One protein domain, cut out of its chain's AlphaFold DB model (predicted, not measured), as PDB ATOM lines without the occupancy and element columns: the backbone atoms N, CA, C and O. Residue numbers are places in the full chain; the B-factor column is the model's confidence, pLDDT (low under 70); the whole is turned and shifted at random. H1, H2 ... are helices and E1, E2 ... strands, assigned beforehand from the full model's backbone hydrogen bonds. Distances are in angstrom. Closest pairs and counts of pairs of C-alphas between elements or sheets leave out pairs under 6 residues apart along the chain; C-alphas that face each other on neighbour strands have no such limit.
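What this domain is: This is residues 441 to 656 of the 656 residues of an uncharacterized protein of Acidipropionibacterium virtanenii (UniProt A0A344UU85). A small three-stranded sheet, E1 E5 E2, has the long helix H1 running along one face and the short helix H4, near the middle of the domain, over E2 on the other. H4 also packs against H6 and the hairpin E6 and E7, while H3 covers the hairpin E3 and E4; long loops make much of the rest, and residues 621 to 656 run along the outside. The 216 printed residues hold six named helices and seven named strands, in the order E1 H1 H2 E2 H3 E3 E4 H4 E5 H5 H6 E6 E7, a mixed class with 90 residues in named elements, under half. The sheet E1 E5 E2 is parallel, the two hairpins antiparallel. The whole is compact and rounded, with a radius of gyration of the C-alphas of 16.8 A and spans of 42 by 40 by 38 A.

Where its parts are: E1, residues 444 to 448, begins at C-alpha (2.398, -13.677, -19.379). H1, residues 453 to 474, is 32.6 A long; H2 is residues 476 to 479 and E2 residues 486 to 489. H3, residues 499 to 512, is 20.2 A long and ends at C-alpha (32.311, -23.439, -40.627). E3 is residues 538 to 541, E4 546 to 549, H4 576 to 582, E5 586 to 590, H5 591 to 598, H6 601 to 607, E6 612 to 614 and E7 618 to 620, ending at C-alpha (5.275, -1.405, -35.710).

How they stand to each other: E5 is the inner strand: N 446 and O 587 of E1 and E5 are 2.9 A apart, N 487 and O 586 of E2 and E5 2.8 A. E1, H1, H2 and E2 form a split strand-helix-strand unit, with E5 between its strands, and its crossover is right-handed. H1 is on the sheet at a height of 7.8 A, and its closest C-alphas to E5 are those of Phe 458 and Ile 588, 7.0 A. H4 is on the opposite face at a height of 8.8 A, over E2. H4 and H6 touch, with Tyr 580 and Ser 605 closest, C-alphas 5.5 A apart, at a steep tilt of 48 degrees. H5 only grazes the sheet with residues 591 to 594. H2 is close to H1 but not clearly touching, Arg 472 and Trp 479 having C-alphas 5.4 A apart. The C-alphas of Ser 503 in H3 and Ala 540 in E3 are 5.8 A apart. In the hairpins, N 539 and O 548 are 2.8 A apart, as are N 614 and O 618. Every O i to N i+4 pair is within hydrogen-bond range in H1, H3 and H4; H5 has 0 of 4 and H6 0 of 3, but 4 of 5 and 4 of 4 O i to N i+3 pairs, and H2 is too short for an O i to N i+4 pair.

The domain as a whole: The C-alphas farthest apart, Tyr 512 and Gly 656, lie 48.5 A from each other. The printed part has no cut, and the links H3 to E3 and E4 to H4 are long. The mean pLDDT of the printed part is 82.7, with residues 450 to 454, 492 to 493, 512 to 517 and 628 to 656 under 70.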
ATOM      1  N   GLY A 441      -1.051 -10.271 -28.332       89.31
ATOM      2  CA  GLY A 441      -0.187  -9.579 -27.379       89.31
ATOM      3  C   GLY A 441       0.191 -10.392 -26.138       89.31
ATOM      4  O   GLY A 441      -0.323 -11.485 -25.873       89.31
ATOM      5  N   VAL A 442       1.082  -9.823 -25.326       94.00
ATOM      6  CA  VAL A 442       1.678 -10.490 -24.159       94.00
ATOM      7  C   VAL A 442       0.623 -10.768 -23.085       94.00
ATOM      8  O   VAL A 442      -0.017  -9.854 -22.576       94.00
ATOM      9  N   ALA A 443       0.430 -12.044 -22.733       93.25
ATOM     10  CA  ALA A 443      -0.448 -12.464 -21.634       93.25
ATOM     11  C   ALA A 443       0.340 -12.723 -20.348       93.25
ATOM     12  O   ALA A 443      -0.155 -12.477 -19.252       93.25
ATOM     13  N   VAL A 444       1.551 -13.261 -20.492       95.25
ATOM     14  CA  VAL A 444       2.398 -13.677 -19.379       95.25
ATOM     15  C   VAL A 444       3.800 -13.139 -19.586       95.25
ATOM     16  O   VAL A 444       4.439 -13.400 -20.605       95.25
ATOM     17  N   LEU A 445       4.289 -12.432 -18.574       92.94
ATOM     18  CA  LEU A 445       5.653 -11.941 -18.490       92.94
ATOM     19  C   LEU A 445       6.322 -12.581 -17.273       92.94
ATOM     20  O   LEU A 445       5.929 -12.333 -16.135       92.94
ATOM     21  N   MET A 446       7.319 -13.429 -17.511       90.88
ATOM     22  CA  MET A 446       8.028 -14.157 -16.463       90.88
ATOM     23  C   MET A 446       9.446 -13.623 -16.316       90.88
ATOM     24  O   MET A 446      10.225 -13.635 -17.267       90.88
ATOM     25  N   ARG A 447       9.773 -13.160 -15.109       87.19
ATOM     26  CA  ARG A 447      11.043 -12.503 -14.789       87.19
ATOM     27  C   ARG A 447      11.975 -13.436 -14.014       87.19
ATOM     28  O   ARG A 447      11.566 -14.011 -13.009       87.19
ATOM     29  N   TYR A 448      13.236 -13.518 -14.436       82.69
ATOM     30  CA  TYR A 448      14.303 -14.261 -13.756       82.69
ATOM     31  C   TYR A 448      15.461 -13.356 -13.340       82.69
ATOM     32  O   TYR A 448      15.818 -12.416 -14.049       82.69
ATOM     33  N   THR A 449      16.063 -13.667 -12.192       70.25
ATOM     34  CA  THR A 449      17.233 -12.962 -11.649       70.25
ATOM     35  C   THR A 449      18.560 -13.501 -12.186       70.25
ATOM     36  O   THR A 449      19.469 -12.714 -12.420       70.25
ATOM     37  N   LEU A 450      18.676 -14.814 -12.428       65.31
ATOM     38  CA  LEU A 450      19.926 -15.479 -12.825       65.31
ATOM     39  C   LEU A 450      19.882 -16.005 -14.266       65.31
ATOM     40  O   LEU A 450      18.917 -16.660 -14.663       65.31
ATOM     41  N   ARG A 451      20.974 -15.800 -15.020       63.25
ATOM     42  CA  ARG A 451      21.089 -16.158 -16.448       63.25
ATOM     43  C   ARG A 451      20.908 -17.664 -16.711       63.25
ATOM     44  O   ARG A 451      20.082 -18.027 -17.546       63.25
ATOM     45  N   LEU A 452      21.601 -18.535 -15.964       55.28
ATOM     46  CA  LEU A 452      21.635 -19.996 -16.188       55.28
ATOM     47  C   LEU A 452      20.266 -20.687 -16.017       55.28
ATOM     48  O   LEU A 452      19.957 -21.656 -16.709       55.28
ATOM     49  N   LEU A 453      19.413 -20.177 -15.120       59.56
ATOM     50  CA  LEU A 453      18.093 -20.759 -14.851       59.56
ATOM     51  C   LEU A 453      17.124 -20.571 -16.035       59.56
ATOM     52  O   LEU A 453      16.139 -21.300 -16.167       59.56
ATOM     53  N   THR A 454      17.418 -19.621 -16.924       62.47
ATOM     54  CA  THR A 454      16.494 -19.159 -17.961       62.47
ATOM     55  C   THR A 454      16.277 -20.193 -19.069       62.47
ATOM     56  O   THR A 454      15.137 -20.402 -19.477       62.47
ATOM     57  N   SER A 455      17.313 -20.918 -19.512       70.19
ATOM     58  CA  SER A 455      17.196 -21.858 -20.643       70.19
ATOM     59  C   SER A 455      16.376 -23.110 -20.310       70.19
ATOM     60  O   SER A 455      15.559 -23.550 -21.118       70.19
ATOM     61  N   GLN A 456      16.519 -23.672 -19.102       75.50
ATOM     62  CA  GLN A 456      15.713 -24.829 -18.678       75.50
ATOM     63  C   GLN A 456      14.232 -24.462 -18.516       75.50
ATOM     64  O   GLN A 456      13.344 -25.221 -18.909       75.50
ATOM     65  N   GLN A 457      13.945 -23.284 -17.955       80.44
ATOM     66  CA  GLN A 457      12.567 -22.811 -17.819       80.44
ATOM     67  C   GLN A 457      11.963 -22.439 -19.176       80.44
ATOM     68  O   GLN A 457      10.794 -22.737 -19.422       80.44
ATOM     69  N   PHE A 458      12.772 -21.893 -20.089       87.38
ATOM     70  CA  PHE A 458      12.378 -21.644 -21.473       87.38
ATOM     71  C   PHE A 458      11.997 -22.930 -22.208       87.38
ATOM     72  O   PHE A 458      10.954 -22.963 -22.854       87.38
ATOM     73  N   GLN A 459      12.751 -24.022 -22.050       86.44
ATOM     74  CA  GLN A 459      12.387 -25.319 -22.638       86.44
ATOM     75  C   GLN A 459      11.024 -25.821 -22.142       86.44
ATOM     76  O   GLN A 459      10.188 -26.243 -22.942       86.44
ATOM     77  N   ARG A 460      10.764 -25.728 -20.833       87.75
ATOM     78  CA  ARG A 460       9.483 -26.153 -20.244       87.75
ATOM     79  C   ARG A 460       8.312 -25.293 -20.716       87.75
ATOM     80  O   ARG A 460       7.267 -25.829 -21.075       87.75
ATOM     81  N   ALA A 461       8.488 -23.975 -20.748       93.19
ATOM     82  CA  ALA A 461       7.473 -23.053 -21.248       93.19
ATOM     83  C   ALA A 461       7.265 -23.191 -22.770       93.19
ATOM     84  O   ALA A 461       6.145 -23.056 -23.253       93.19
ATOM     85  N   THR A 462       8.300 -23.564 -23.527       95.38
ATOM     86  CA  THR A 462       8.163 -23.883 -24.956       95.38
ATOM     87  C   THR A 462       7.298 -25.122 -25.165       95.38
ATOM     88  O   THR A 462       6.430 -25.108 -26.030       95.38
ATOM     89  N   ALA A 463       7.452 -26.170 -24.346       96.12
ATOM     90  CA  ALA A 463       6.559 -27.330 -24.408       96.12
ATOM     91  C   ALA A 463       5.091 -26.955 -24.118       96.12
ATOM     92  O   ALA A 463       4.188 -27.520 -24.736       96.12
ATOM     93  N   LEU A 464       4.847 -25.980 -23.230       97.69
ATOM     94  CA  LEU A 464       3.510 -25.422 -23.004       97.69
ATOM     95  C   LEU A 464       2.969 -24.728 -24.260       97.69
ATOM     96  O   LEU A 464       1.825 -24.970 -24.634       97.69
ATOM     97  N   MET A 465       3.785 -23.900 -24.921       97.75
ATOM     98  CA  MET A 465       3.379 -23.232 -26.164       97.75
ATOM     99  C   MET A 465       3.098 -24.227 -27.279       97.75
ATOM    100  O   MET A 465       2.114 -24.070 -27.990       97.75
ATOM    101  N   CYS A 466       3.915 -25.275 -27.405       98.25
ATOM    102  CA  CYS A 466       3.668 -26.356 -28.349       98.25
ATOM    103  C   CYS A 466       2.288 -26.993 -28.116       98.25
ATOM    104  O   CYS A 466       1.505 -27.122 -29.052       98.25
ATOM    105  N   ALA A 467       1.967 -27.347 -26.868       98.38
ATOM    106  CA  ALA A 467       0.664 -27.915 -26.526       98.38
ATOM    107  C   ALA A 467      -0.492 -26.939 -26.821       98.38
ATOM    108  O   ALA A 467      -1.494 -27.334 -27.415       98.38
ATOM    109  N   ALA A 468      -0.342 -25.663 -26.450       98.38
ATOM    110  CA  ALA A 468      -1.350 -24.633 -26.692       98.38
ATOM    111  C   ALA A 468      -1.585 -24.383 -28.190       98.38
ATOM    112  O   ALA A 468      -2.732 -24.263 -28.612       98.38
ATOM    113  N   GLU A 469      -0.527 -24.343 -29.003       98.19
ATOM    114  CA  GLU A 469      -0.634 -24.148 -30.452       98.19
ATOM    115  C   GLU A 469      -1.308 -25.340 -31.138       98.19
ATOM    116  O   GLU A 469      -2.151 -25.146 -32.009       98.19
ATOM    117  N   LEU A 470      -1.015 -26.575 -30.719       98.38
ATOM    118  CA  LEU A 470      -1.711 -27.751 -31.250       98.38
ATOM    119  C   LEU A 470      -3.197 -27.754 -30.873       98.38
ATOM    120  O   LEU A 470      -4.037 -28.028 -31.729       98.38
ATOM    121  N   ALA A 471      -3.533 -27.392 -29.631       98.19
ATOM    122  CA  ALA A 471      -4.923 -27.250 -29.201       98.19
ATOM    123  C   ALA A 471      -5.655 -26.137 -29.976       98.19
ATOM    124  O   ALA A 471      -6.790 -26.334 -30.404       98.19
ATOM    125  N   ARG A 472      -4.991 -24.998 -30.225       97.81
ATOM    126  CA  ARG A 472      -5.525 -23.900 -31.045       97.81
ATOM    127  C   ARG A 472      -5.804 -24.349 -32.477       97.81
ATOM    128  O   ARG A 472      -6.874 -24.070 -32.994       97.81
ATOM    129  N   ARG A 473      -4.863 -25.049 -33.117       97.00
ATOM    130  CA  ARG A 473      -5.006 -25.526 -34.506       97.00
ATOM    131  C   ARG A 473      -6.107 -26.571 -34.661       97.00
ATOM    132  O   ARG A 473      -6.748 -26.616 -35.704       97.00
ATOM    133  N   ALA A 474      -6.319 -27.398 -33.640       97.50
ATOM    134  CA  ALA A 474      -7.399 -28.377 -33.636       97.50
ATOM    135  C   ALA A 474      -8.795 -27.726 -33.571       97.50
ATOM    136  O   ALA A 474      -9.755 -28.319 -34.056       97.50
ATOM    137  N   ASP A 475      -8.907 -26.518 -33.005       97.38
ATOM    138  CA  ASP A 475     -10.160 -25.765 -32.891       97.38
ATOM    139  C   ASP A 475      -9.926 -24.252 -33.076       97.38
ATOM    140  O   ASP A 475     -10.037 -23.433 -32.155       97.38
ATOM    141  N   GLU A 476      -9.564 -23.870 -34.302       96.25
ATOM    142  CA  GLU A 476      -9.258 -22.474 -34.639       96.25
ATOM    143  C   GLU A 476     -10.490 -21.561 -34.510       96.25
ATOM    144  O   GLU A 476     -10.352 -20.375 -34.207       96.25
ATOM    145  N   ALA A 477     -11.696 -22.113 -34.674       96.31
ATOM    146  CA  ALA A 477     -12.946 -21.371 -34.531       96.31
ATOM    147  C   ALA A 477     -13.137 -20.837 -33.101       96.31
ATOM    148  O   ALA A 477     -13.588 -19.704 -32.918       96.31
ATOM    149  N   THR A 478     -12.759 -21.620 -32.088       95.94
ATOM    150  CA  THR A 478     -12.869 -21.210 -30.683       95.94
ATOM    151  C   THR A 478     -11.693 -20.348 -30.229       95.94
ATOM    152  O   THR A 478     -11.897 -19.371 -29.497       95.94
ATOM    153  N   TRP A 479     -10.467 -20.701 -30.634       96.12
ATOM    154  CA  TRP A 479      -9.232 -20.131 -30.071       96.12
ATOM    155  C   TRP A 479      -8.587 -19.036 -30.932       96.12
ATOM    156  O   TRP A 479      -7.692 -18.326 -30.465       96.12
ATOM    157  N   GLY A 480      -9.079 -18.841 -32.155       94.12
ATOM    158  CA  GLY A 480      -8.612 -17.823 -33.086       94.12
ATOM    159  C   GLY A 480      -7.384 -18.243 -33.895       94.12
ATOM    160  O   GLY A 480      -6.740 -19.263 -33.639       94.12
ATOM    161  N   SER A 481      -7.058 -17.420 -34.891       92.56
ATOM    162  CA  SER A 481      -6.031 -17.696 -35.904       92.56
ATOM    163  C   SER A 481      -4.611 -17.283 -35.507       92.56
ATOM    164  O   SER A 481      -3.648 -17.794 -36.074       92.56
ATOM    165  N   GLU A 482      -4.457 -16.374 -34.538       93.69
ATOM    166  CA  GLU A 482      -3.141 -15.895 -34.102       93.69
ATOM    167  C   GLU A 482      -2.396 -16.995 -33.316       93.69
ATOM    168  O   GLU A 482      -2.914 -17.448 -32.291       93.69
ATOM    169  N   PRO A 483      -1.190 -17.417 -33.737       95.19
ATOM    170  CA  PRO A 483      -0.449 -18.485 -33.069       95.19
ATOM    171  C   PRO A 483      -0.030 -18.163 -31.633       95.19
ATOM    172  O   PRO A 483       0.331 -17.030 -31.305       95.19
ATOM    173  N   PHE A 484       0.013 -19.184 -30.774       97.06
ATOM    174  CA  PHE A 484       0.639 -19.048 -29.457       97.06
ATOM    175  C   PHE A 484       2.159 -19.134 -29.591       97.06
ATOM    176  O   PHE A 484       2.677 -20.148 -30.045       97.06
ATOM    177  N   ARG A 485       2.874 -18.074 -29.189       97.06
ATOM    178  CA  ARG A 485       4.344 -17.970 -29.269       97.06
ATOM    179  C   ARG A 485       4.966 -17.652 -27.910       97.06
ATOM    180  O   ARG A 485       4.322 -17.020 -27.071       97.06
ATOM    181  N   ILE A 486       6.232 -18.041 -27.731       96.56
ATOM    182  CA  ILE A 486       7.074 -17.661 -26.589       96.56
ATOM    183  C   ILE A 486       8.312 -16.881 -27.033       96.56
ATOM    184  O   ILE A 486       9.019 -17.294 -27.948       96.56
ATOM    185  N   GLY A 487       8.589 -15.765 -26.361       95.00
ATOM    186  CA  GLY A 487       9.789 -14.956 -26.548       95.00
ATOM    187  C   GLY A 487      10.823 -15.174 -25.448       95.00
ATOM    188  O   GLY A 487      10.467 -15.195 -24.268       95.00
ATOM    189  N   LEU A 488      12.098 -15.288 -25.821       92.31
ATOM    190  CA  LEU A 488      13.227 -15.220 -24.892       92.31
ATOM    191  C   LEU A 488      13.885 -13.836 -24.972       92.31
ATOM    192  O   LEU A 488      14.657 -13.562 -25.886       92.31
ATOM    193  N   TRP A 489      13.588 -12.973 -24.005       90.75
ATOM    194  CA  TRP A 489      14.060 -11.593 -23.944       90.75
ATOM    195  C   TRP A 489      15.150 -11.426 -22.875       90.75
ATOM    196  O   TRP A 489      14.888 -11.038 -21.737       90.75
ATOM    197  N   VAL A 490      16.393 -11.756 -23.228       85.88
ATOM    198  CA  VAL A 490      17.530 -11.890 -22.291       85.88
ATOM    199  C   VAL A 490      18.778 -11.165 -22.789       85.88
ATOM    200  O   VAL A 490      18.868 -10.842 -23.969       85.88
ATOM    201  N   GLY A 491      19.732 -10.864 -21.902       78.75
ATOM    202  CA  GLY A 491      20.939 -10.078 -22.204       78.75
ATOM    203  C   GLY A 491      21.671 -10.442 -23.511       78.75
ATOM    204  O   GLY A 491      21.655 -11.584 -23.961       78.75
ATOM    205  N   THR A 492      22.352  -9.457 -24.112       66.56
ATOM    206  CA  THR A 492      22.933  -9.520 -25.479       66.56
ATOM    207  C   THR A 492      23.894 -10.693 -25.722       66.56
ATOM    208  O   THR A 492      24.026 -11.141 -26.853       66.56
ATOM    209  N   GLY A 493      24.559 -11.211 -24.683       68.75
ATOM    210  CA  GLY A 493      25.426 -12.393 -24.804       68.75
ATOM    211  C   GLY A 493      24.669 -13.718 -24.968       68.75
ATOM    212  O   GLY A 493      25.288 -14.744 -25.224       68.75
ATOM    213  N   VAL A 494      23.343 -13.712 -24.803       73.56
ATOM    214  CA  VAL A 494      22.497 -14.912 -24.798       73.56
ATOM    215  C   VAL A 494      21.515 -14.922 -25.965       73.56
ATOM    216  O   VAL A 494      21.220 -16.000 -26.465       73.56
ATOM    217  N   SER A 495      21.033 -13.769 -26.436       83.12
ATOM    218  CA  SER A 495      20.135 -13.699 -27.594       83.12
ATOM    219  C   SER A 495      20.419 -12.483 -28.493       83.12
ATOM    220  O   SER A 495      20.737 -11.402 -27.981       83.12
ATOM    221  N   PRO A 496      20.307 -12.631 -29.829       87.81
ATOM    222  CA  PRO A 496      20.509 -11.535 -30.779       87.81
ATOM    223  C   PRO A 496      19.438 -10.445 -30.638       87.81
ATOM    224  O   PRO A 496      18.279 -10.709 -30.305       87.81
ATOM    225  N   LYS A 497      19.809  -9.195 -30.933       88.69
ATOM    226  CA  LYS A 497      18.880  -8.056 -30.883       88.69
ATOM    227  C   LYS A 497      18.146  -7.861 -32.201       88.69
ATOM    228  O   LYS A 497      16.962  -7.525 -32.202       88.69
ATOM    229  N   ARG A 498      18.856  -8.026 -33.317       91.88
ATOM    230  CA  ARG A 498      18.362  -7.718 -34.666       91.88
ATOM    231  C   ARG A 498      18.396  -8.944 -35.565       91.88
ATOM    232  O   ARG A 498      19.187  -9.863 -35.355       91.88
ATOM    233  N   PHE A 499      17.530  -8.949 -36.577       91.75
ATOM    234  CA  PHE A 499      17.450 -10.052 -37.534       91.75
ATOM    235  C   PHE A 499      18.776 -10.269 -38.283       91.75
ATOM    236  O   PHE A 499      19.185 -11.410 -38.489       91.75
ATOM    237  N   GLU A 500      19.472  -9.191 -38.649       92.12
ATOM    238  CA  GLU A 500      20.761  -9.240 -39.349       92.12
ATOM    239  C   GLU A 500      21.813 -10.006 -38.536       92.12
ATOM    240  O   GLU A 500      22.454 -10.913 -39.065       92.12
ATOM    241  N   GLU A 501      21.918  -9.720 -37.232       90.12
ATOM    242  CA  GLU A 501      22.834 -10.410 -36.311       90.12
ATOM    243  C   GLU A 501      22.554 -11.920 -36.288       90.12
ATOM    244  O   GLU A 501      23.469 -12.738 -36.378       90.12
ATOM    245  N   ALA A 502      21.276 -12.299 -36.207       89.19
ATOM    246  CA  ALA A 502      20.858 -13.696 -36.199       89.19
ATOM    247  C   ALA A 502      21.143 -14.401 -37.539       89.19
ATOM    248  O   ALA A 502      21.601 -15.546 -37.557       89.19
ATOM    249  N   SER A 503      20.904 -13.714 -38.661       90.19
ATOM    250  CA  SER A 503      21.169 -14.229 -40.006       90.19
ATOM    251  C   SER A 503      22.665 -14.457 -40.242       90.19
ATOM    252  O   SER A 503      23.050 -15.492 -40.787       90.19
ATOM    253  N   GLU A 504      23.522 -13.532 -39.801       89.44
ATOM    254  CA  GLU A 504      24.979 -13.677 -39.893       89.44
ATOM    255  C   GLU A 504      25.509 -14.822 -39.022       89.44
ATOM    256  O   GLU A 504      26.347 -15.605 -39.478       89.44
ATOM    257  N   GLN A 505      25.013 -14.953 -37.784       87.50
ATOM    258  CA  GLN A 505      25.366 -16.078 -36.910       87.50
ATOM    259  C   GLN A 505      25.013 -17.422 -37.559       87.50
ATOM    260  O   GLN A 505      25.820 -18.354 -37.538       87.50
ATOM    261  N   LEU A 506      23.829 -17.521 -38.172       86.69
ATOM    262  CA  LEU A 506      23.374 -18.736 -38.842       86.69
ATOM    263  C   LEU A 506      24.215 -19.072 -40.083       86.69
ATOM    264  O   LEU A 506      24.549 -20.239 -40.291       86.69
ATOM    265  N   ALA A 507      24.573 -18.072 -40.895       86.12
ATOM    266  CA  ALA A 507      25.434 -18.264 -42.060       86.12
ATOM    267  C   ALA A 507      26.803 -18.834 -41.650       86.12
ATOM    268  O   ALA A 507      27.211 -19.878 -42.158       86.12
ATOM    269  N   LYS A 508      27.446 -18.227 -40.642       84.12
ATOM    270  CA  LYS A 508      28.735 -18.691 -40.100       84.12
ATOM    271  C   LYS A 508      28.651 -20.108 -39.524       84.12
ATOM    272  O   LYS A 508      29.540 -20.922 -39.765       84.12
ATOM    273  N   ALA A 509      27.584 -20.426 -38.788       84.06
ATOM    274  CA  ALA A 509      27.402 -21.755 -38.206       84.06
ATOM    275  C   ALA A 509      27.256 -22.851 -39.277       84.06
ATOM    276  O   ALA A 509      27.806 -23.940 -39.115       84.06
ATOM    277  N   ASN A 510      26.550 -22.557 -40.375       80.12
ATOM    278  CA  ASN A 510      26.383 -23.486 -41.495       80.12
ATOM    279  C   ASN A 510      27.651 -23.623 -42.356       80.12
ATOM    280  O   ASN A 510      27.882 -24.693 -42.909       80.12
ATOM    281  N   GLU A 511      28.467 -22.571 -42.472       79.50
ATOM    282  CA  GLU A 511      29.681 -22.564 -43.301       79.50
ATOM    283  C   GLU A 511      30.872 -23.259 -42.620       79.50
ATOM    284  O   GLU A 511      31.567 -24.057 -43.245       79.50
ATOM    285  N   TYR A 512      31.096 -22.999 -41.328       69.00
ATOM    286  CA  TYR A 512      32.311 -23.439 -40.627       69.00
ATOM    287  C   TYR A 512      32.102 -24.649 -39.706       69.00
ATOM    288  O   TYR A 512      33.049 -25.077 -39.044       69.00
ATOM    289  N   GLY A 513      30.873 -25.167 -39.582       59.84
ATOM    290  CA  GLY A 513      30.531 -26.294 -38.697       59.84
ATOM    291  C   GLY A 513      30.771 -26.038 -37.200       59.84
ATOM    292  O   GLY A 513      30.563 -26.923 -36.370       59.84
ATOM    293  N   LYS A 514      31.204 -24.829 -36.825       55.12
ATOM    294  CA  LYS A 514      31.430 -24.409 -35.444       55.12
ATOM    295  C   LYS A 514      30.147 -23.782 -34.911       55.12
ATOM    296  O   LYS A 514      29.865 -22.618 -35.159       55.12
ATOM    297  N   ALA A 515      29.396 -24.557 -34.131       55.47
ATOM    298  CA  ALA A 515      28.221 -24.090 -33.392       55.47
ATOM    299  C   ALA A 515      28.569 -23.232 -32.153       55.47
ATOM    300  O   ALA A 515      27.673 -22.862 -31.390       55.47
ATOM    301  N   HIS A 516      29.853 -22.924 -31.925       50.00
ATOM    302  CA  HIS A 516      30.266 -22.018 -30.857       50.00
ATOM    303  C   HIS A 516      29.606 -20.647 -31.082       50.00
ATOM    304  O   HIS A 516      29.809 -20.024 -32.121       50.00
ATOM    305  N   ASN A 517      28.807 -20.204 -30.107       58.09
ATOM    306  CA  ASN A 517      28.085 -18.924 -30.077       58.09
ATOM    307  C   ASN A 517      26.845 -18.792 -30.990       58.09
ATOM    308  O   ASN A 517      26.462 -17.669 -31.321       58.09
ATOM    309  N   LEU A 518      26.152 -19.885 -31.355       75.25
ATOM    310  CA  LEU A 518      24.829 -19.783 -32.000       75.25
ATOM    311  C   LEU A 518      23.738 -19.373 -30.989       75.25
ATOM    312  O   LEU A 518      22.863 -20.158 -30.630       75.25
ATOM    313  N   THR A 519      23.784 -18.121 -30.537       79.06
ATOM    314  CA  THR A 519      22.867 -17.563 -29.525       79.06
ATOM    315  C   THR A 519      21.406 -17.516 -29.984       79.06
ATOM    316  O   THR A 519      20.493 -17.489 -29.167       79.06
ATOM    317  N   VAL A 520      21.140 -17.582 -31.290       80.50
ATOM    318  CA  VAL A 520      19.768 -17.689 -31.810       80.50
ATOM    319  C   VAL A 520      19.109 -19.047 -31.504       80.50
ATOM    320  O   VAL A 520      17.882 -19.125 -31.425       80.50
ATOM    321  N   LEU A 521      19.893 -20.113 -31.280       85.12
ATOM    322  CA  LEU A 521      19.392 -21.449 -30.950       85.12
ATOM    323  C   LEU A 521      19.523 -21.727 -29.449       85.12
ATOM    324  O   LEU A 521      20.571 -22.123 -28.953       85.12
ATOM    325  N   GLN A 522      18.411 -21.583 -28.733       85.38
ATOM    326  CA  GLN A 522      18.356 -21.724 -27.269       85.38
ATOM    327  C   GLN A 522      17.875 -23.106 -26.800       85.38
ATOM    328  O   GLN A 522      17.782 -23.384 -25.603       85.38
ATOM    329  N   VAL A 523      17.558 -23.993 -27.748       87.25
ATOM    330  CA  VAL A 523      17.062 -25.349 -27.495       87.25
ATOM    331  C   VAL A 523      17.881 -26.364 -28.289       87.25
ATOM    332  O   VAL A 523      17.930 -26.319 -29.510       87.25
ATOM    333  N   GLN A 524      18.526 -27.300 -27.593       89.38
ATOM    334  CA  GLN A 524      19.354 -28.341 -28.226       89.38
ATOM    335  C   GLN A 524      18.550 -29.578 -28.642       89.38
ATOM    336  O   GLN A 524      19.008 -30.408 -29.423       89.38
ATOM    337  N   ARG A 525      17.344 -29.732 -28.094       92.38
ATOM    338  CA  ARG A 525      16.411 -30.819 -28.395       92.38
ATOM    339  C   ARG A 525      15.005 -30.256 -28.490       92.38
ATOM    340  O   ARG A 525      14.665 -29.312 -27.779       92.38
ATOM    341  N   CYS A 526      14.191 -30.856 -29.349       95.19
ATOM    342  CA  CYS A 526      12.791 -30.506 -29.514       95.19
ATOM    343  C   CYS A 526      12.041 -30.688 -28.183       95.19
ATOM    344  O   CYS A 526      11.957 -31.822 -27.702       95.19
ATOM    345  N   PRO A 527      11.436 -29.627 -27.613       94.25
ATOM    346  CA  PRO A 527      10.676 -29.726 -26.361       94.25
ATOM    347  C   PRO A 527       9.431 -30.621 -26.449       94.25
ATOM    348  O   PRO A 527       8.866 -30.988 -25.423       94.25
ATOM    349  N   TRP A 528       8.998 -30.966 -27.668       95.56
ATOM    350  CA  TRP A 528       7.829 -31.810 -27.908       95.56
ATOM    351  C   TRP A 528       8.155 -33.307 -27.973       95.56
ATOM    352  O   TRP A 528       7.434 -34.127 -27.411       95.56
ATOM    353  N   CYS A 529       9.227 -33.679 -28.682       94.56
ATOM    354  CA  CYS A 529       9.540 -35.082 -28.973       94.56
ATOM    355  C   CYS A 529      10.962 -35.522 -28.608       94.56
ATOM    356  O   CYS A 529      11.294 -36.683 -28.825       94.56
ATOM    357  N   GLY A 530      11.821 -34.628 -28.110       94.25
ATOM    358  CA  GLY A 530      13.189 -34.943 -27.677       94.25
ATOM    359  C   GLY A 530      14.233 -35.107 -28.788       94.25
ATOM    360  O   GLY A 530      15.409 -35.307 -28.475       94.25
ATOM    361  N   THR A 531      13.846 -35.004 -30.065       94.88
ATOM    362  CA  THR A 531      14.779 -35.107 -31.202       94.88
ATOM    363  C   THR A 531      15.801 -33.958 -31.166       94.88
ATOM    364  O   THR A 531      15.381 -32.816 -30.954       94.88
ATOM    365  N   PRO A 532      17.111 -34.213 -31.360       93.88
ATOM    366  CA  PRO A 532      18.137 -33.168 -31.417       93.88
ATOM    367  C   PRO A 532      17.842 -32.076 -32.449       93.88
ATOM    368  O   PRO A 532      17.241 -32.340 -33.487       93.88
ATOM    369  N   ILE A 533      18.261 -30.848 -32.149       92.56
ATOM    370  CA  ILE A 533      18.142 -29.678 -33.023       92.56
ATOM    371  C   ILE A 533      19.534 -29.071 -33.187       92.56
ATOM    372  O   ILE A 533      20.266 -28.900 -32.213       92.56
ATOM    373  N   SER A 534      19.888 -28.739 -34.425       90.56
ATOM    374  CA  SER A 534      21.147 -28.089 -34.788       90.56
ATOM    375  C   SER A 534      20.891 -26.846 -35.650       90.56
ATOM    376  O   SER A 534      19.746 -26.541 -35.993       90.56
ATOM    377  N   ALA A 535      21.955 -26.151 -36.062       89.31
ATOM    378  CA  ALA A 535      21.870 -25.038 -37.015       89.31
ATOM    379  C   ALA A 535      21.133 -25.423 -38.316       89.31
ATOM    380  O   ALA A 535      20.414 -24.606 -38.893       89.31
ATOM    381  N   ALA A 536      21.212 -26.696 -38.728       89.06
ATOM    382  CA  ALA A 536      20.533 -27.206 -39.916       89.06
ATOM    383  C   ALA A 536      19.001 -27.106 -39.835       89.06
ATOM    384  O   ALA A 536      18.344 -27.091 -40.877       89.06
ATOM    385  N   GLN A 537      18.433 -26.987 -38.633       92.94
ATOM    386  CA  GLN A 537      16.999 -26.825 -38.387       92.94
ATOM    387  C   GLN A 537      16.576 -25.369 -38.147       92.94
ATOM    388  O   GLN A 537      15.399 -25.110 -37.904       92.94
ATOM    389  N   VAL A 538      17.499 -24.409 -38.229       92.88
ATOM    390  CA  VAL A 538      17.208 -22.980 -38.069       92.88
ATOM    391  C   VAL A 538      17.168 -22.315 -39.444       92.88
ATOM    392  O   VAL A 538      18.023 -22.570 -40.296       92.88
ATOM    393  N   ARG A 539      16.155 -21.488 -39.714       92.31
ATOM    394  CA  ARG A 539      15.979 -20.799 -41.002       92.31
ATOM    395  C   ARG A 539      15.652 -19.330 -40.790       92.31
ATOM    396  O   ARG A 539      14.619 -19.009 -40.216       92.31
ATOM    397  N   ALA A 540      16.519 -18.458 -41.293       92.81
ATOM    398  CA  ALA A 540      16.264 -17.028 -41.364       92.81
ATOM    399  C   ALA A 540      15.476 -16.705 -42.644       92.81
ATOM    400  O   ALA A 540      15.867 -17.118 -43.736       92.81
ATOM    401  N   ASP A 541      14.376 -15.970 -42.504       91.75
ATOM    402  CA  ASP A 541      13.569 -15.470 -43.612       91.75
ATOM    403  C   ASP A 541      13.590 -13.934 -43.618       91.75
ATOM    404  O   ASP A 541      12.930 -13.303 -42.783       91.75
ATOM    405  N   PRO A 542      14.326 -13.308 -44.555       89.31
ATOM    406  CA  PRO A 542      14.449 -11.855 -44.619       89.31
ATOM    407  C   PRO A 542      13.146 -11.160 -45.028       89.31
ATOM    408  O   PRO A 542      12.982  -9.976 -44.748       89.31
ATOM    409  N   THR A 543      12.202 -11.872 -45.653       86.94
ATOM    410  CA  THR A 543      10.946 -11.285 -46.147       86.94
ATOM    411  C   THR A 543      10.035 -10.882 -45.000       86.94
ATOM    412  O   THR A 543       9.428  -9.816 -45.031       86.94
ATOM    413  N   VAL A 544       9.931 -11.741 -43.988       88.31
ATOM    414  CA  VAL A 544       9.154 -11.492 -42.761       88.31
ATOM    415  C   VAL A 544      10.042 -11.071 -41.586       88.31
ATOM    416  O   VAL A 544       9.535 -10.751 -40.505       88.31
ATOM    417  N   ARG A 545      11.363 -11.049 -41.809       91.81
ATOM    418  CA  ARG A 545      12.409 -10.823 -40.806       91.81
ATOM    419  C   ARG A 545      12.252 -11.783 -39.624       91.81
ATOM    420  O   ARG A 545      12.227 -11.355 -38.476       91.81
ATOM    421  N   ARG A 546      12.041 -13.071 -39.904       92.38
ATOM    422  CA  ARG A 546      11.795 -14.113 -38.891       92.38
ATOM    423  C   ARG A 546      12.921 -15.123 -38.847       92.38
ATOM    424  O   ARG A 546      13.459 -15.476 -39.895       92.38
ATOM    425  N   VAL A 547      13.202 -15.657 -37.664       93.88
ATOM    426  CA  VAL A 547      14.025 -16.855 -37.515       93.88
ATOM    427  C   VAL A 547      13.145 -18.010 -37.050       93.88
ATOM    428  O   VAL A 547      12.625 -18.024 -35.940       93.88
ATOM    429  N   PHE A 548      12.980 -19.001 -37.919       95.19
ATOM    430  CA  PHE A 548      12.219 -20.209 -37.634       95.19
ATOM    431  C   PHE A 548      13.133 -21.301 -37.094       95.19
ATOM    432  O   PHE A 548      14.222 -21.528 -37.628       95.19
ATOM    433  N   VAL A 549      12.664 -22.020 -36.076       95.06
ATOM    434  CA  VAL A 549      13.364 -23.176 -35.510       95.06
ATOM    435  C   VAL A 549      12.472 -24.398 -35.637       95.06
ATOM    436  O   VAL A 549      11.386 -24.453 -35.070       95.06
ATOM    437  N   TYR A 550      12.938 -25.399 -36.374       96.50
ATOM    438  CA  TYR A 550      12.201 -26.637 -36.606       96.50
ATOM    439  C   TYR A 550      12.711 -27.766 -35.704       96.50
ATOM    440  O   TYR A 550      13.853 -27.774 -35.245       96.50
ATOM    441  N   CYS A 551      11.867 -28.764 -35.457       96.19
ATOM    442  CA  CYS A 551      12.319 -30.040 -34.911       96.19
ATOM    443  C   CYS A 551      13.298 -30.722 -35.888       96.19
ATOM    444  O   CYS A 551      13.105 -30.653 -37.101       96.19
ATOM    445  N   GLY A 552      14.312 -31.425 -35.371       93.81
ATOM    446  CA  GLY A 552      15.280 -32.176 -36.182       93.81
ATOM    447  C   GLY A 552      14.810 -33.531 -36.699       93.81
ATOM    448  O   GLY A 552      15.634 -34.318 -37.145       93.81
ATOM    449  N   ASP A 553      13.515 -33.836 -36.632       92.81
ATOM    450  CA  ASP A 553      12.974 -35.038 -37.268       92.81
ATOM    451  C   ASP A 553      12.797 -34.800 -38.773       92.81
ATOM    452  O   ASP A 553      11.836 -34.174 -39.208       92.81
ATOM    453  N   GLU A 554      13.738 -35.301 -39.569       89.62
ATOM    454  CA  GLU A 554      13.777 -35.096 -41.025       89.62
ATOM    455  C   GLU A 554      12.624 -35.778 -41.772       89.62
ATOM    456  O   GLU A 554      12.289 -35.385 -42.886       89.62
ATOM    457  N   LEU A 555      11.989 -36.774 -41.145       88.12
ATOM    458  CA  LEU A 555      10.857 -37.509 -41.714       88.12
ATOM    459  C   LEU A 555       9.509 -36.798 -41.522       88.12
ATOM    460  O   LEU A 555       8.489 -37.320 -41.964       88.12
ATOM    461  N   GLY A 556       9.475 -35.648 -40.840       87.25
ATOM    462  CA  GLY A 556       8.244 -34.872 -40.664       87.25
ATOM    463  C   GLY A 556       7.184 -35.534 -39.770       87.25
ATOM    464  O   GLY A 556       6.020 -35.157 -39.837       87.25
ATOM    465  N   ARG A 557       7.551 -36.514 -38.929       89.31
ATOM    466  CA  ARG A 557       6.617 -37.201 -38.011       89.31
ATOM    467  C   ARG A 557       6.285 -36.351 -36.790       89.31
ATOM    468  O   ARG A 557       5.233 -36.511 -36.179       89.31
ATOM    469  N   CYS A 558       7.200 -35.475 -36.384       94.38
ATOM    470  CA  CYS A 558       6.918 -34.465 -35.371       94.38
ATOM    471  C   CYS A 558       6.128 -33.301 -35.984       94.38
ATOM    472  O   CYS A 558       6.560 -32.720 -36.974       94.38
ATOM    473  N   GLU A 559       5.044 -32.884 -35.326       96.06
ATOM    474  CA  GLU A 559       4.220 -31.734 -35.735       96.06
ATOM    475  C   GLU A 559       5.026 -30.448 -35.979       96.06
ATOM    476  O   GLU A 559       4.676 -29.643 -36.834       96.06
ATOM    477  N   PHE A 560       6.129 -30.272 -35.245       97.19
ATOM    478  CA  PHE A 560       6.997 -29.092 -35.308       97.19
ATOM    479  C   PHE A 560       8.220 -29.272 -36.219       97.19
ATOM    480  O   PHE A 560       9.116 -28.424 -36.229       97.19
ATOM    481  N   ALA A 561       8.333 -30.399 -36.923       96.25
ATOM    482  CA  ALA A 561       9.374 -30.607 -37.922       96.25
ATOM    483  C   ALA A 561       9.072 -29.827 -39.202       96.25
ATOM    484  O   ALA A 561       7.942 -29.409 -39.458       96.25
ATOM    485  N   LYS A 562      10.091 -29.648 -40.044       94.12
ATOM    486  CA  LYS A 562       9.881 -29.089 -41.379       94.12
ATOM    487  C   LYS A 562       8.987 -30.041 -42.185       94.12
ATOM    488  O   LYS A 562       9.326 -31.207 -42.338       94.12
ATOM    489  N   GLY A 563       7.868 -29.534 -42.701       89.62
ATOM    490  CA  GLY A 563       6.853 -30.354 -43.376       89.62
ATOM    491  C   GLY A 563       5.875 -31.069 -42.431       89.62
ATOM    492  O   GLY A 563       5.023 -31.804 -42.918       89.62
ATOM    493  N   GLY A 564       5.980 -30.849 -41.115       92.00
ATOM    494  CA  GLY A 564       4.993 -31.292 -40.129       92.00
ATOM    495  C   GLY A 564       3.724 -30.428 -40.124       92.00
ATOM    496  O   GLY A 564       3.577 -29.493 -40.916       92.00
ATOM    497  N   GLY A 565       2.795 -30.726 -39.210       91.81
ATOM    498  CA  GLY A 565       1.492 -30.063 -39.135       91.81
ATOM    499  C   GLY A 565       1.512 -28.601 -38.676       91.81
ATOM    500  O   GLY A 565       0.507 -27.911 -38.861       91.81
ATOM    501  N   VAL A 566       2.623 -28.098 -38.117       95.81
ATOM    502  CA  VAL A 566       2.808 -26.694 -37.705       95.81
ATOM    503  C   VAL A 566       3.798 -25.985 -38.647       95.81
ATOM    504  O   VAL A 566       5.007 -26.194 -38.531       95.81
ATOM    505  N   PRO A 567       3.327 -25.095 -39.546       91.38
ATOM    506  CA  PRO A 567       4.177 -24.464 -40.559       91.38
ATOM    507  C   PRO A 567       5.330 -23.611 -40.011       91.38
ATOM    508  O   PRO A 567       6.397 -23.598 -40.614       91.38
ATOM    509  N   GLU A 568       5.143 -22.912 -38.883       92.94
ATOM    510  CA  GLU A 568       6.198 -22.080 -38.269       92.94
ATOM    511  C   GLU A 568       7.265 -22.908 -37.520       92.94
ATOM    512  O   GLU A 568       8.250 -22.345 -37.042       92.94
ATOM    513  N   GLY A 569       7.100 -24.232 -37.406       95.81
ATOM    514  CA  GLY A 569       7.940 -25.058 -36.543       95.81
ATOM    515  C   GLY A 569       7.684 -24.763 -35.064       95.81
ATOM    516  O   GLY A 569       6.550 -24.498 -34.662       95.81
ATOM    517  N   LEU A 570       8.728 -24.832 -34.235       97.00
ATOM    518  CA  LEU A 570       8.618 -24.522 -32.811       97.00
ATOM    519  C   LEU A 570       8.206 -23.052 -32.615       97.00
ATOM    520  O   LEU A 570       8.816 -22.170 -33.222       97.00
ATOM    521  N   PRO A 571       7.234 -22.762 -31.730       96.06
ATOM    522  CA  PRO A 571       6.656 -21.428 -31.569       96.06
ATOM    523  C   PRO A 571       7.545 -20.489 -30.732       96.06
ATOM    524  O   PRO A 571       7.094 -19.892 -29.754       96.06
ATOM    525  N   ILE A 572       8.826 -20.379 -31.083       95.06
ATOM    526  CA  ILE A 572       9.836 -19.632 -30.331       95.06
ATOM    527  C   ILE A 572      10.290 -18.380 -31.075       95.06
ATOM    528  O   ILE A 572      10.465 -18.402 -32.289       95.06
ATOM    529  N   LEU A 573      10.517 -17.304 -30.323       95.12
ATOM    530  CA  LEU A 573      11.121 -16.059 -30.785       95.12
ATOM    531  C   LEU A 573      12.364 -15.792 -29.932       95.12
ATOM    532  O   LEU A 573      12.261 -15.611 -28.716       95.12
ATOM    533  N   THR A 574      13.540 -15.800 -30.553       90.56
ATOM    534  CA  THR A 574      14.829 -15.605 -29.864       90.56
ATOM    535  C   THR A 574      15.533 -14.316 -30.274       90.56
ATOM    536  O   THR A 574      16.614 -14.037 -29.771       90.56
ATOM    537  N   VAL A 575      14.930 -13.508 -31.150       93.00
ATOM    538  CA  VAL A 575      15.443 -12.191 -31.546       93.00
ATOM    539  C   VAL A 575      14.582 -11.100 -30.903       93.00
ATOM    540  O   VAL A 575      13.359 -11.130 -31.059       93.00
ATOM    541  N   ASP A 576      15.189 -10.115 -30.223       92.75
ATOM    542  CA  ASP A 576      14.449  -8.997 -29.591       92.75
ATOM    543  C   ASP A 576      13.477  -8.331 -30.587       92.75
ATOM    544  O   ASP A 576      12.305  -8.120 -30.282       92.75
ATOM    545  N   GLU A 577      13.953  -8.045 -31.804       92.12
ATOM    546  CA  GLU A 577      13.156  -7.447 -32.879       92.12
ATOM    547  C   GLU A 577      11.904  -8.272 -33.237       92.12
ATOM    548  O   GLU A 577      10.852  -7.705 -33.533       92.12
ATOM    549  N   GLU A 578      11.983  -9.607 -33.217       94.00
ATOM    550  CA  GLU A 578      10.809 -10.461 -33.439       94.00
ATOM    551  C   GLU A 578       9.842 -10.386 -32.257       94.00
ATOM    552  O   GLU A 578       8.631 -10.306 -32.458       94.00
ATOM    553  N   ILE A 579      10.373 -10.384 -31.032       94.62
ATOM    554  CA  ILE A 579       9.593 -10.324 -29.792       94.62
ATOM    555  C   ILE A 579       8.774  -9.031 -29.732       94.62
ATOM    556  O   ILE A 579       7.587  -9.079 -29.412       94.62
ATOM    557  N   TYR A 580       9.361  -7.888 -30.094       93.31
ATOM    558  CA  TYR A 580       8.652  -6.605 -30.097       93.31
ATOM    559  C   TYR A 580       7.572  -6.531 -31.178       93.31
ATOM    560  O   TYR A 580       6.489  -6.010 -30.928       93.31
ATOM    561  N   ARG A 581       7.835  -7.075 -32.372       92.94
ATOM    562  CA  ARG A 581       6.883  -7.018 -33.490       92.94
ATOM    563  C   ARG A 581       5.747  -8.023 -33.384       92.94
ATOM    564  O   ARG A 581       4.654  -7.760 -33.874       92.94
ATOM    565  N   LEU A 582       6.006  -9.195 -32.816       93.25
ATOM    566  CA  LEU A 582       5.025 -10.277 -32.744       93.25
ATOM    567  C   LEU A 582       4.393 -10.441 -31.369       93.25
ATOM    568  O   LEU A 582       3.478 -11.247 -31.246       93.25
ATOM    569  N   THR A 583       4.888  -9.718 -30.358       93.62
ATOM    570  CA  THR A 583       4.295  -9.623 -29.014       93.62
ATOM    571  C   THR A 583       3.800 -10.982 -28.497       93.62
ATOM    572  O   THR A 583       2.595 -11.175 -28.322       93.62
ATOM    573  N   PRO A 584       4.706 -11.964 -28.316       95.50
ATOM    574  CA  PRO A 584       4.328 -13.342 -28.027       95.50
ATOM    575  C   PRO A 584       3.486 -13.432 -26.752       95.50
ATOM    576  O   PRO A 584       3.726 -12.707 -25.787       95.50
ATOM    577  N   ALA A 585       2.541 -14.374 -26.715       95.56
ATOM    578  CA  ALA A 585       1.658 -14.575 -25.564       95.56
ATOM    579  C   ALA A 585       2.432 -14.821 -24.254       95.56
ATOM    580  O   ALA A 585       1.950 -14.458 -23.179       95.56
ATOM    581  N   PHE A 586       3.634 -15.398 -24.345       96.50
ATOM    582  CA  PHE A 586       4.532 -15.636 -23.221       96.50
ATOM    583  C   PHE A 586       5.899 -14.981 -23.485       96.50
ATOM    584  O   PHE A 586       6.575 -15.328 -24.446       96.50
ATOM    585  N   VAL A 587       6.361 -14.082 -22.615       95.06
ATOM    586  CA  VAL A 587       7.747 -13.585 -22.610       95.06
ATOM    587  C   VAL A 587       8.490 -14.070 -21.364       95.06
ATOM    588  O   VAL A 587       8.014 -13.906 -20.239       95.06
ATOM    589  N   ILE A 588       9.679 -14.637 -21.557       91.94
ATOM    590  CA  ILE A 588      10.656 -14.879 -20.493       91.94
ATOM    591  C   ILE A 588      11.726 -13.799 -20.561       91.94
ATOM    592  O   ILE A 588      12.329 -13.616 -21.613       91.94
ATOM    593  N   ALA A 589      11.982 -13.124 -19.442       89.19
ATOM    594  CA  ALA A 589      12.905 -12.003 -19.391       89.19
ATOM    595  C   ALA A 589      13.826 -12.016 -18.168       89.19
ATOM    596  O   ALA A 589      13.451 -12.478 -17.089       89.19
ATOM    597  N   THR A 590      15.032 -11.475 -18.326       85.31
ATOM    598  CA  THR A 590      15.990 -11.270 -17.228       85.31
ATOM    599  C   THR A 590      15.928  -9.836 -16.689       85.31
ATOM    600  O   THR A 590      15.490  -8.916 -17.383       85.31
ATOM    601  N   VAL A 591      16.338  -9.626 -15.430       80.69
ATOM    602  CA  VAL A 591      16.291  -8.304 -14.761       80.69
ATOM    603  C   VAL A 591      17.011  -7.212 -15.566       80.69
ATOM    604  O   VAL A 591      16.493  -6.104 -15.683       80.69
ATOM    605  N   ASP A 592      18.162  -7.525 -16.162       77.81
ATOM    606  CA  ASP A 592      18.968  -6.594 -16.960       77.81
ATOM    607  C   ASP A 592      18.231  -6.079 -18.206       77.81
ATOM    608  O   ASP A 592      18.373  -4.912 -18.580       77.81
ATOM    609  N   LYS A 593      17.376  -6.900 -18.830       80.06
ATOM    610  CA  LYS A 593      16.581  -6.468 -19.986       80.06
ATOM    611  C   LYS A 593      15.479  -5.491 -19.615       80.06
ATOM    612  O   LYS A 593      15.239  -4.560 -20.378       80.06
ATOM    613  N   PHE A 594      14.876  -5.622 -18.435       77.50
ATOM    614  CA  PHE A 594      13.879  -4.656 -17.969       77.50
ATOM    615  C   PHE A 594      14.456  -3.248 -17.818       77.50
ATOM    616  O   PHE A 594      13.779  -2.281 -18.157       77.50
ATOM    617  N   ALA A 595      15.719  -3.114 -17.400       78.38
ATOM    618  CA  ALA A 595      16.378  -1.809 -17.335       78.38
ATOM    619  C   ALA A 595      16.457  -1.117 -18.711       78.38
ATOM    620  O   ALA A 595      16.525   0.110 -18.796       78.38
ATOM    621  N   ARG A 596      16.394  -1.884 -19.811       77.69
ATOM    622  CA  ARG A 596      16.394  -1.333 -21.172       77.69
ATOM    623  C   ARG A 596      15.066  -0.708 -21.583       77.69
ATOM    624  O   ARG A 596      15.082   0.030 -22.562       77.69
ATOM    625  N   LEU A 597      13.962  -0.920 -20.859       82.25
ATOM    626  CA  LEU A 597      12.675  -0.272 -21.167       82.25
ATOM    627  C   LEU A 597      12.792   1.255 -21.223       82.25
ATOM    628  O   LEU A 597      12.135   1.889 -22.036       82.25
ATOM    629  N   ALA A 598      13.685   1.841 -20.422       82.19
ATOM    630  CA  ALA A 598      13.936   3.280 -20.428       82.19
ATOM    631  C   ALA A 598      14.720   3.784 -21.658       82.19
ATOM    632  O   ALA A 598      14.806   4.990 -21.870       82.19
ATOM    633  N   ARG A 599      15.348   2.892 -22.439       83.31
ATOM    634  CA  ARG A 599      16.266   3.249 -23.541       83.31
ATOM    635  C   ARG A 599      15.872   2.669 -24.900       83.31
ATOM    636  O   ARG A 599      16.355   3.156 -25.915       83.31
ATOM    637  N   GLU A 600      15.047   1.627 -24.935       86.81
ATOM    638  CA  GLU A 600      14.633   0.931 -26.156       86.81
ATOM    639  C   GLU A 600      13.123   1.094 -26.358       86.81
ATOM    640  O   GLU A 600      12.336   0.307 -25.834       86.81
ATOM    641  N   GLY A 601      12.713   2.104 -27.133       87.00
ATOM    642  CA  GLY A 601      11.293   2.405 -27.328       87.00
ATOM    643  C   GLY A 601      10.501   1.246 -27.939       87.00
ATOM    644  O   GLY A 601       9.379   0.988 -27.517       87.00
ATOM    645  N   GLU A 602      11.100   0.461 -28.844       89.56
ATOM    646  CA  GLU A 602      10.448  -0.713 -29.457       89.56
ATOM    647  C   GLU A 602       9.911  -1.725 -28.431       89.56
ATOM    648  O   GLU A 602       8.880  -2.357 -28.680       89.56
ATOM    649  N   ALA A 603      10.551  -1.829 -27.259       90.06
ATOM    650  CA  ALA A 603      10.114  -2.709 -26.179       90.06
ATOM    651  C   ALA A 603       8.752  -2.302 -25.585       90.06
ATOM    652  O   ALA A 603       8.061  -3.148 -25.014       90.06
ATOM    653  N   GLY A 604       8.316  -1.052 -25.785       88.88
ATOM    654  CA  GLY A 604       6.973  -0.580 -25.445       88.88
ATOM    655  C   GLY A 604       5.855  -1.389 -26.111       88.88
ATOM    656  O   GLY A 604       4.771  -1.511 -25.539       88.88
ATOM    657  N   SER A 605       6.133  -2.039 -27.249       89.75
ATOM    658  CA  SER A 605       5.179  -2.920 -27.937       89.75
ATOM    659  C   SER A 605       4.693  -4.073 -27.050       89.75
ATOM    660  O   SER A 605       3.548  -4.499 -27.169       89.75
ATOM    661  N   LEU A 606       5.525  -4.543 -26.109       90.06
ATOM    662  CA  LEU A 606       5.159  -5.600 -25.155       90.06
ATOM    663  C   LEU A 606       4.089  -5.160 -24.145       90.06
ATOM    664  O   LEU A 606       3.427  -6.007 -23.552       90.06
ATOM    665  N   PHE A 607       3.914  -3.849 -23.976       87.81
ATOM    666  CA  PHE A 607       2.939  -3.216 -23.088       87.81
ATOM    667  C   PHE A 607       1.856  -2.470 -23.875       87.81
ATOM    668  O   PHE A 607       1.225  -1.557 -23.353       87.81
ATOM    669  N   GLY A 608       1.662  -2.832 -25.146       82.94
ATOM    670  CA  GLY A 608       0.606  -2.273 -25.981       82.94
ATOM    671  C   GLY A 608       0.930  -0.926 -26.615       82.94
ATOM    672  O   GLY A 608       0.094  -0.399 -27.339       82.94
ATOM    673  N   TYR A 609       2.128  -0.369 -26.425       84.38
ATOM    674  CA  TYR A 609       2.530   0.859 -27.111       84.38
ATOM    675  C   TYR A 609       2.979   0.535 -28.533       84.38
ATOM    676  O   TYR A 609       4.144   0.250 -28.788       84.38
ATOM    677  N   VAL A 610       2.042   0.563 -29.476       82.69
ATOM    678  CA  VAL A 610       2.286   0.294 -30.899       82.69
ATOM    679  C   VAL A 610       1.627   1.376 -31.746       82.69
ATOM    680  O   VAL A 610       0.604   1.940 -31.370       82.69
ATOM    681  N   ARG A 611       2.203   1.692 -32.911       79.75
ATOM    682  CA  ARG A 611       1.619   2.693 -33.818       79.75
ATOM    683  C   ARG A 611       0.633   2.058 -34.792       79.75
ATOM    684  O   ARG A 611      -0.391   2.656 -35.104       79.75
ATOM    685  N   ARG A 612       1.013   0.913 -35.372       80.44
ATOM    686  CA  ARG A 612       0.315   0.246 -36.489       80.44
ATOM    687  C   ARG A 612       0.616  -1.250 -36.492       80.44
ATOM    688  O   ARG A 612       1.588  -1.675 -35.871       80.44
ATOM    689  N   ARG A 613      -0.149  -2.026 -37.262       81.50
ATOM    690  CA  ARG A 613       0.128  -3.438 -37.550       81.50
ATOM    691  C   ARG A 613       0.344  -3.614 -39.052       81.50
ATOM    692  O   ARG A 613      -0.502  -3.268 -39.869       81.50
ATOM    693  N   CYS A 614       1.509  -4.126 -39.421       82.94
ATOM    694  CA  CYS A 614       1.842  -4.540 -40.774       82.94
ATOM    695  C   CYS A 614       1.472  -6.016 -40.940       82.94
ATOM    696  O   CYS A 614       1.980  -6.867 -40.212       82.94
ATOM    697  N   GLY A 615       0.665  -6.353 -41.949       76.00
ATOM    698  CA  GLY A 615       0.264  -7.742 -42.198       76.00
ATOM    699  C   GLY A 615       1.418  -8.703 -42.535       76.00
ATOM    700  O   GLY A 615       1.197  -9.908 -42.550       76.00
ATOM    701  N   ARG A 616       2.623  -8.190 -42.828       82.69
ATOM    702  CA  ARG A 616       3.844  -8.984 -43.059       82.69
ATOM    703  C   ARG A 616       4.797  -8.967 -41.863       82.69
ATOM    704  O   ARG A 616       5.342 -10.008 -41.517       82.69
ATOM    705  N   HIS A 617       5.016  -7.799 -41.260       84.00
ATOM    706  CA  HIS A 617       6.039  -7.619 -40.228       84.00
ATOM    707  C   HIS A 617       5.504  -7.638 -38.791       84.00
ATOM    708  O   HIS A 617       6.329  -7.672 -37.889       84.00
ATOM    709  N   GLY A 618       4.189  -7.640 -38.557       87.62
ATOM    710  CA  GLY A 618       3.603  -7.550 -37.216       87.62
ATOM    711  C   GLY A 618       3.407  -6.105 -36.745       87.62
ATOM    712  O   GLY A 618       3.245  -5.195 -37.561       87.62
ATOM    713  N   TYR A 619       3.383  -5.884 -35.435       88.12
ATOM    714  CA  TYR A 619       3.291  -4.558 -34.832       88.12
ATOM    715  C   TYR A 619       4.510  -3.694 -35.158       88.12
ATOM    716  O   TYR A 619       5.640  -4.168 -35.234       88.12
ATOM    717  N   VAL A 620       4.264  -2.402 -35.360       84.81
ATOM    718  CA  VAL A 620       5.275  -1.405 -35.710       84.81
ATOM    719  C   VAL A 620       5.262  -0.303 -34.654       84.81
ATOM    720  O   VAL A 620       4.294   0.459 -34.548       84.81
ATOM    721  N   HIS A 621       6.347  -0.212 -33.887       87.44
ATOM    722  CA  HIS A 621       6.626   0.898 -32.973       87.44
ATOM    723  C   HIS A 621       7.132   2.129 -33.757       87.44
ATOM    724  O   HIS A 621       7.795   1.945 -34.778       87.44
ATOM    725  N   PRO A 622       6.873   3.382 -33.321       82.25
ATOM    726  CA  PRO A 622       7.412   4.585 -33.968       82.25
ATOM    727  C   PRO A 622       8.930   4.581 -34.201       82.25
ATOM    728  O   PRO A 622       9.379   5.086 -35.226       82.25
ATOM    729  N   ASP A 623       9.691   3.975 -33.290       85.19
ATOM    730  CA  ASP A 623      11.157   3.905 -33.373       85.19
ATOM    731  C   ASP A 623      11.672   2.778 -34.285       85.19
ATOM    732  O   ASP A 623      12.870   2.704 -34.563       85.19
ATOM    733  N   TYR A 624      10.785   1.906 -34.779       83.38
ATOM    734  CA  TYR A 624      11.180   0.789 -35.630       83.38
ATOM    735  C   TYR A 624      11.498   1.261 -37.055       83.38
ATOM    736  O   TYR A 624      10.616   1.611 -37.838       83.38
ATOM    737  N   LYS A 625      12.785   1.246 -37.414       79.75
ATOM    738  CA  LYS A 625      13.278   1.816 -38.683       79.75
ATOM    739  C   LYS A 625      13.064   0.927 -39.908       79.75
ATOM    740  O   LYS A 625      13.005   1.444 -41.020       79.75
ATOM    741  N   ALA A 626      12.962  -0.391 -39.735       77.06
ATOM    742  CA  ALA A 626      12.898  -1.327 -40.862       77.06
ATOM    743  C   ALA A 626      11.491  -1.458 -41.487       77.06
ATOM    744  O   ALA A 626      11.335  -2.106 -42.520       77.06
ATOM    745  N   CYS A 627      10.462  -0.829 -40.907       73.12
ATOM    746  CA  CYS A 627       9.142  -0.717 -41.525       73.12
ATOM    747  C   CYS A 627       8.446   0.575 -41.076       73.12
ATOM    748  O   CYS A 627       8.120   0.722 -39.905       73.12
ATOM    749  N   ASP A 628       8.162   1.490 -42.009       65.12
ATOM    750  CA  ASP A 628       7.474   2.758 -41.711       65.12
ATOM    751  C   ASP A 628       5.935   2.617 -41.633       65.12
ATOM    752  O   ASP A 628       5.222   3.552 -41.251       65.12
ATOM    753  N   GLY A 629       5.413   1.445 -42.020       57.84
ATOM    754  CA  GLY A 629       3.990   1.110 -42.094       57.84
ATOM    755  C   GLY A 629       3.158   1.997 -43.033       57.84
ATOM    756  O   GLY A 629       1.931   1.963 -42.941       57.84
ATOM    757  N   THR A 630       3.780   2.865 -43.842       51.12
ATOM    758  CA  THR A 630       3.135   3.847 -44.748       51.12
ATOM    759  C   THR A 630       3.462   3.580 -46.205       51.12
ATOM    760  O   THR A 630       2.632   3.838 -47.075       51.12
ATOM    761  N   ARG A 631       4.665   3.084 -46.487       45.16
ATOM    762  CA  ARG A 631       5.083   2.642 -47.811       45.16
ATOM    763  C   ARG A 631       5.061   1.118 -47.835       45.16
ATOM    764  O   ARG A 631       5.159   0.471 -46.800       45.16
ATOM    765  N   HIS A 632       4.939   0.568 -49.037       47.88
ATOM    766  CA  HIS A 632       4.883  -0.860 -49.363       47.88
ATOM    767  C   HIS A 632       3.467  -1.458 -49.376       47.88
ATOM    768  O   HIS A 632       3.023  -2.127 -48.448       47.88
ATOM    769  N   ASN A 633       2.828  -1.364 -50.550       50.31
ATOM    770  CA  ASN A 633       2.266  -2.585 -51.121       50.31
ATOM    771  C   ASN A 633       3.393  -3.613 -51.101       50.31
ATOM    772  O   ASN A 633       4.379  -3.491 -51.832       50.31
ATOM    773  N   HIS A 634       3.303  -4.574 -50.196       58.09
ATOM    774  CA  HIS A 634       4.216  -5.689 -50.230       58.09
ATOM    775  C   HIS A 634       3.900  -6.482 -51.495       58.09
ATOM    776  O   HIS A 634       2.842  -7.097 -51.567       58.09
ATOM    777  N   ASN A 635       4.784  -6.455 -52.493       62.03
ATOM    778  CA  ASN A 635       4.659  -7.348 -53.641       62.03
ATOM    779  C   ASN A 635       4.708  -8.804 -53.158       62.03
ATOM    780  O   ASN A 635       5.317  -9.107 -52.120       62.03
ATOM    781  N   ALA A 636       4.057  -9.698 -53.902       57.69
ATOM    782  CA  ALA A 636       4.147 -11.125 -53.633       57.69
ATOM    783  C   ALA A 636       5.622 -11.560 -53.665       57.69
ATOM    784  O   ALA A 636       6.369 -11.188 -54.568       57.69
ATOM    785  N   ALA A 637       6.037 -12.316 -52.656       63.97
ATOM    786  CA  ALA A 637       7.377 -12.870 -52.526       63.97
ATOM    787  C   ALA A 637       7.202 -14.297 -52.019       63.97
ATOM    788  O   ALA A 637       6.911 -14.481 -50.844       63.97
ATOM    789  N   ASN A 638       7.278 -15.283 -52.917       50.91
ATOM    790  CA  ASN A 638       6.945 -16.688 -52.647       50.91
ATOM    791  C   ASN A 638       7.613 -17.190 -51.343       50.91
ATOM    792  O   ASN A 638       8.840 -17.112 -51.267       50.91
ATOM    793  N   PRO A 639       6.867 -17.676 -50.323       61.75
ATOM    794  CA  PRO A 639       5.440 -18.056 -50.308       61.75
ATOM    795  C   PRO A 639       4.447 -16.972 -49.842       61.75
ATOM    796  O   PRO A 639       3.258 -17.242 -49.692       61.75
ATOM    797  N   TYR A 640       4.892 -15.742 -49.600       69.56
ATOM    798  CA  TYR A 640       4.068 -14.670 -49.051       69.56
ATOM    799  C   TYR A 640       3.252 -13.933 -50.125       69.56
ATOM    800  O   TYR A 640       3.833 -13.355 -51.055       69.56
ATOM    801  N   PRO A 641       1.915 -13.865 -49.980       63.06
ATOM    802  CA  PRO A 641       1.068 -13.096 -50.883       63.06
ATOM    803  C   PRO A 641       1.315 -11.590 -50.734       63.06
ATOM    804  O   PRO A 641       1.933 -11.119 -49.767       63.06
ATOM    805  N   ALA A 642       0.807 -10.822 -51.698       60.44
ATOM    806  CA  ALA A 642       0.777  -9.376 -51.569       60.44
ATOM    807  C   ALA A 642      -0.148  -8.968 -50.410       60.44
ATOM    808  O   ALA A 642      -1.230  -9.535 -50.254       60.44
ATOM    809  N   ARG A 643       0.270  -8.006 -49.581       58.25
ATOM    810  CA  ARG A 643      -0.542  -7.506 -48.456       58.25
ATOM    811  C   ARG A 643      -0.603  -5.980 -48.456       58.25
ATOM    812  O   ARG A 643       0.431  -5.322 -48.573       58.25
ATOM    813  N   ALA A 644      -1.818  -5.452 -48.301       49.66
ATOM    814  CA  ALA A 644      -2.096  -4.044 -48.026       49.66
ATOM    815  C   ALA A 644      -2.092  -3.788 -46.500       49.66
ATOM    816  O   ALA A 644      -2.309  -4.728 -45.731       49.66
ATOM    817  N   PRO A 645      -1.827  -2.555 -46.034       49.69
ATOM    818  CA  PRO A 645      -1.857  -2.235 -44.607       49.69
ATOM    819  C   PRO A 645      -3.289  -2.272 -44.042       49.69
ATOM    820  O   PRO A 645      -4.197  -1.664 -44.608       49.69
ATOM    821  N   GLU A 646      -3.483  -2.933 -42.897       51.34
ATOM    822  CA  GLU A 646      -4.720  -2.830 -42.111       51.34
ATOM    823  C   GLU A 646      -4.700  -1.536 -41.283       51.34
ATOM    824  O   GLU A 646      -3.705  -1.204 -40.636       51.34
ATOM    825  N   LYS A 647      -5.797  -0.770 -41.328       44.09
ATOM    826  CA  LYS A 647      -5.904   0.566 -40.713       44.09
ATOM    827  C   LYS A 647      -6.404   0.581 -39.264       44.09
ATOM    828  O   LYS A 647      -6.642   1.661 -38.736       44.09
ATOM    829  N   SER A 648      -6.539  -0.560 -38.598       42.94
ATOM    830  CA  SER A 648      -7.055  -0.611 -37.227       42.94
ATOM    831  C   SER A 648      -6.118  -1.395 -36.323       42.94
ATOM    832  O   SER A 648      -5.968  -2.603 -36.496       42.94
ATOM    833  N   VAL A 649      -5.517  -0.725 -35.338       50.16
ATOM    834  CA  VAL A 649      -4.925  -1.412 -34.188       50.16
ATOM    835  C   VAL A 649      -5.700  -0.998 -32.954       50.16
ATOM    836  O   VAL A 649      -5.632   0.146 -32.518       50.16
ATOM    837  N   VAL A 650      -6.469  -1.948 -32.443       48.25
ATOM    838  CA  VAL A 650      -6.991  -1.944 -31.082       48.25
ATOM    839  C   VAL A 650      -5.834  -2.429 -30.207       48.25
ATOM    840  O   VAL A 650      -5.362  -3.551 -30.386       48.25
ATOM    841  N   CYS A 651      -5.287  -1.554 -29.362       45.94
ATOM    842  CA  CYS A 651      -4.081  -1.840 -28.585       45.94
ATOM    843  C   CYS A 651      -4.357  -2.876 -27.496       45.94
ATOM    844  O   CYS A 651      -5.136  -2.640 -26.583       45.94
ATOM    845  N   ALA A 652      -3.666  -4.010 -27.542       45.88
ATOM    846  CA  ALA A 652      -3.602  -4.933 -26.422       45.88
ATOM    847  C   ALA A 652      -2.683  -4.349 -25.338       45.88
ATOM    848  O   ALA A 652      -1.481  -4.315 -25.561       45.88
ATOM    849  N   VAL A 653      -3.229  -3.884 -24.207       43.47
ATOM    850  CA  VAL A 653      -2.719  -4.096 -22.830       43.47
ATOM    851  C   VAL A 653      -3.533  -3.267 -21.830       43.47
ATOM    852  O   VAL A 653      -3.809  -2.087 -22.021       43.47
ATOM    853  N   THR A 654      -3.897  -3.925 -20.733       35.94
ATOM    854  CA  THR A 654      -4.470  -3.334 -19.523       35.94
ATOM    855  C   THR A 654      -3.447  -2.396 -18.881       35.94
ATOM    856  O   THR A 654      -2.346  -2.835 -18.548       35.94
ATOM    857  N   ARG A 655      -3.794  -1.117 -18.668       32.53
ATOM    858  CA  ARG A 655      -3.111  -0.329 -17.635       32.53
ATOM    859  C   ARG A 655      -3.411  -1.009 -16.298       32.53
ATOM    860  O   ARG A 655      -4.574  -1.094 -15.910       32.53
ATOM    861  N   GLY A 656      -2.381  -1.609 -15.707       31.27
ATOM    862  CA  GLY A 656      -2.403  -2.082 -14.325       31.27
ATOM    863  C   GLY A 656      -2.326  -0.913 -13.364       31.27
ATOM    864  O   GLY A 656      -1.641   0.073 -13.726       31.27
TER     865      GLY A 656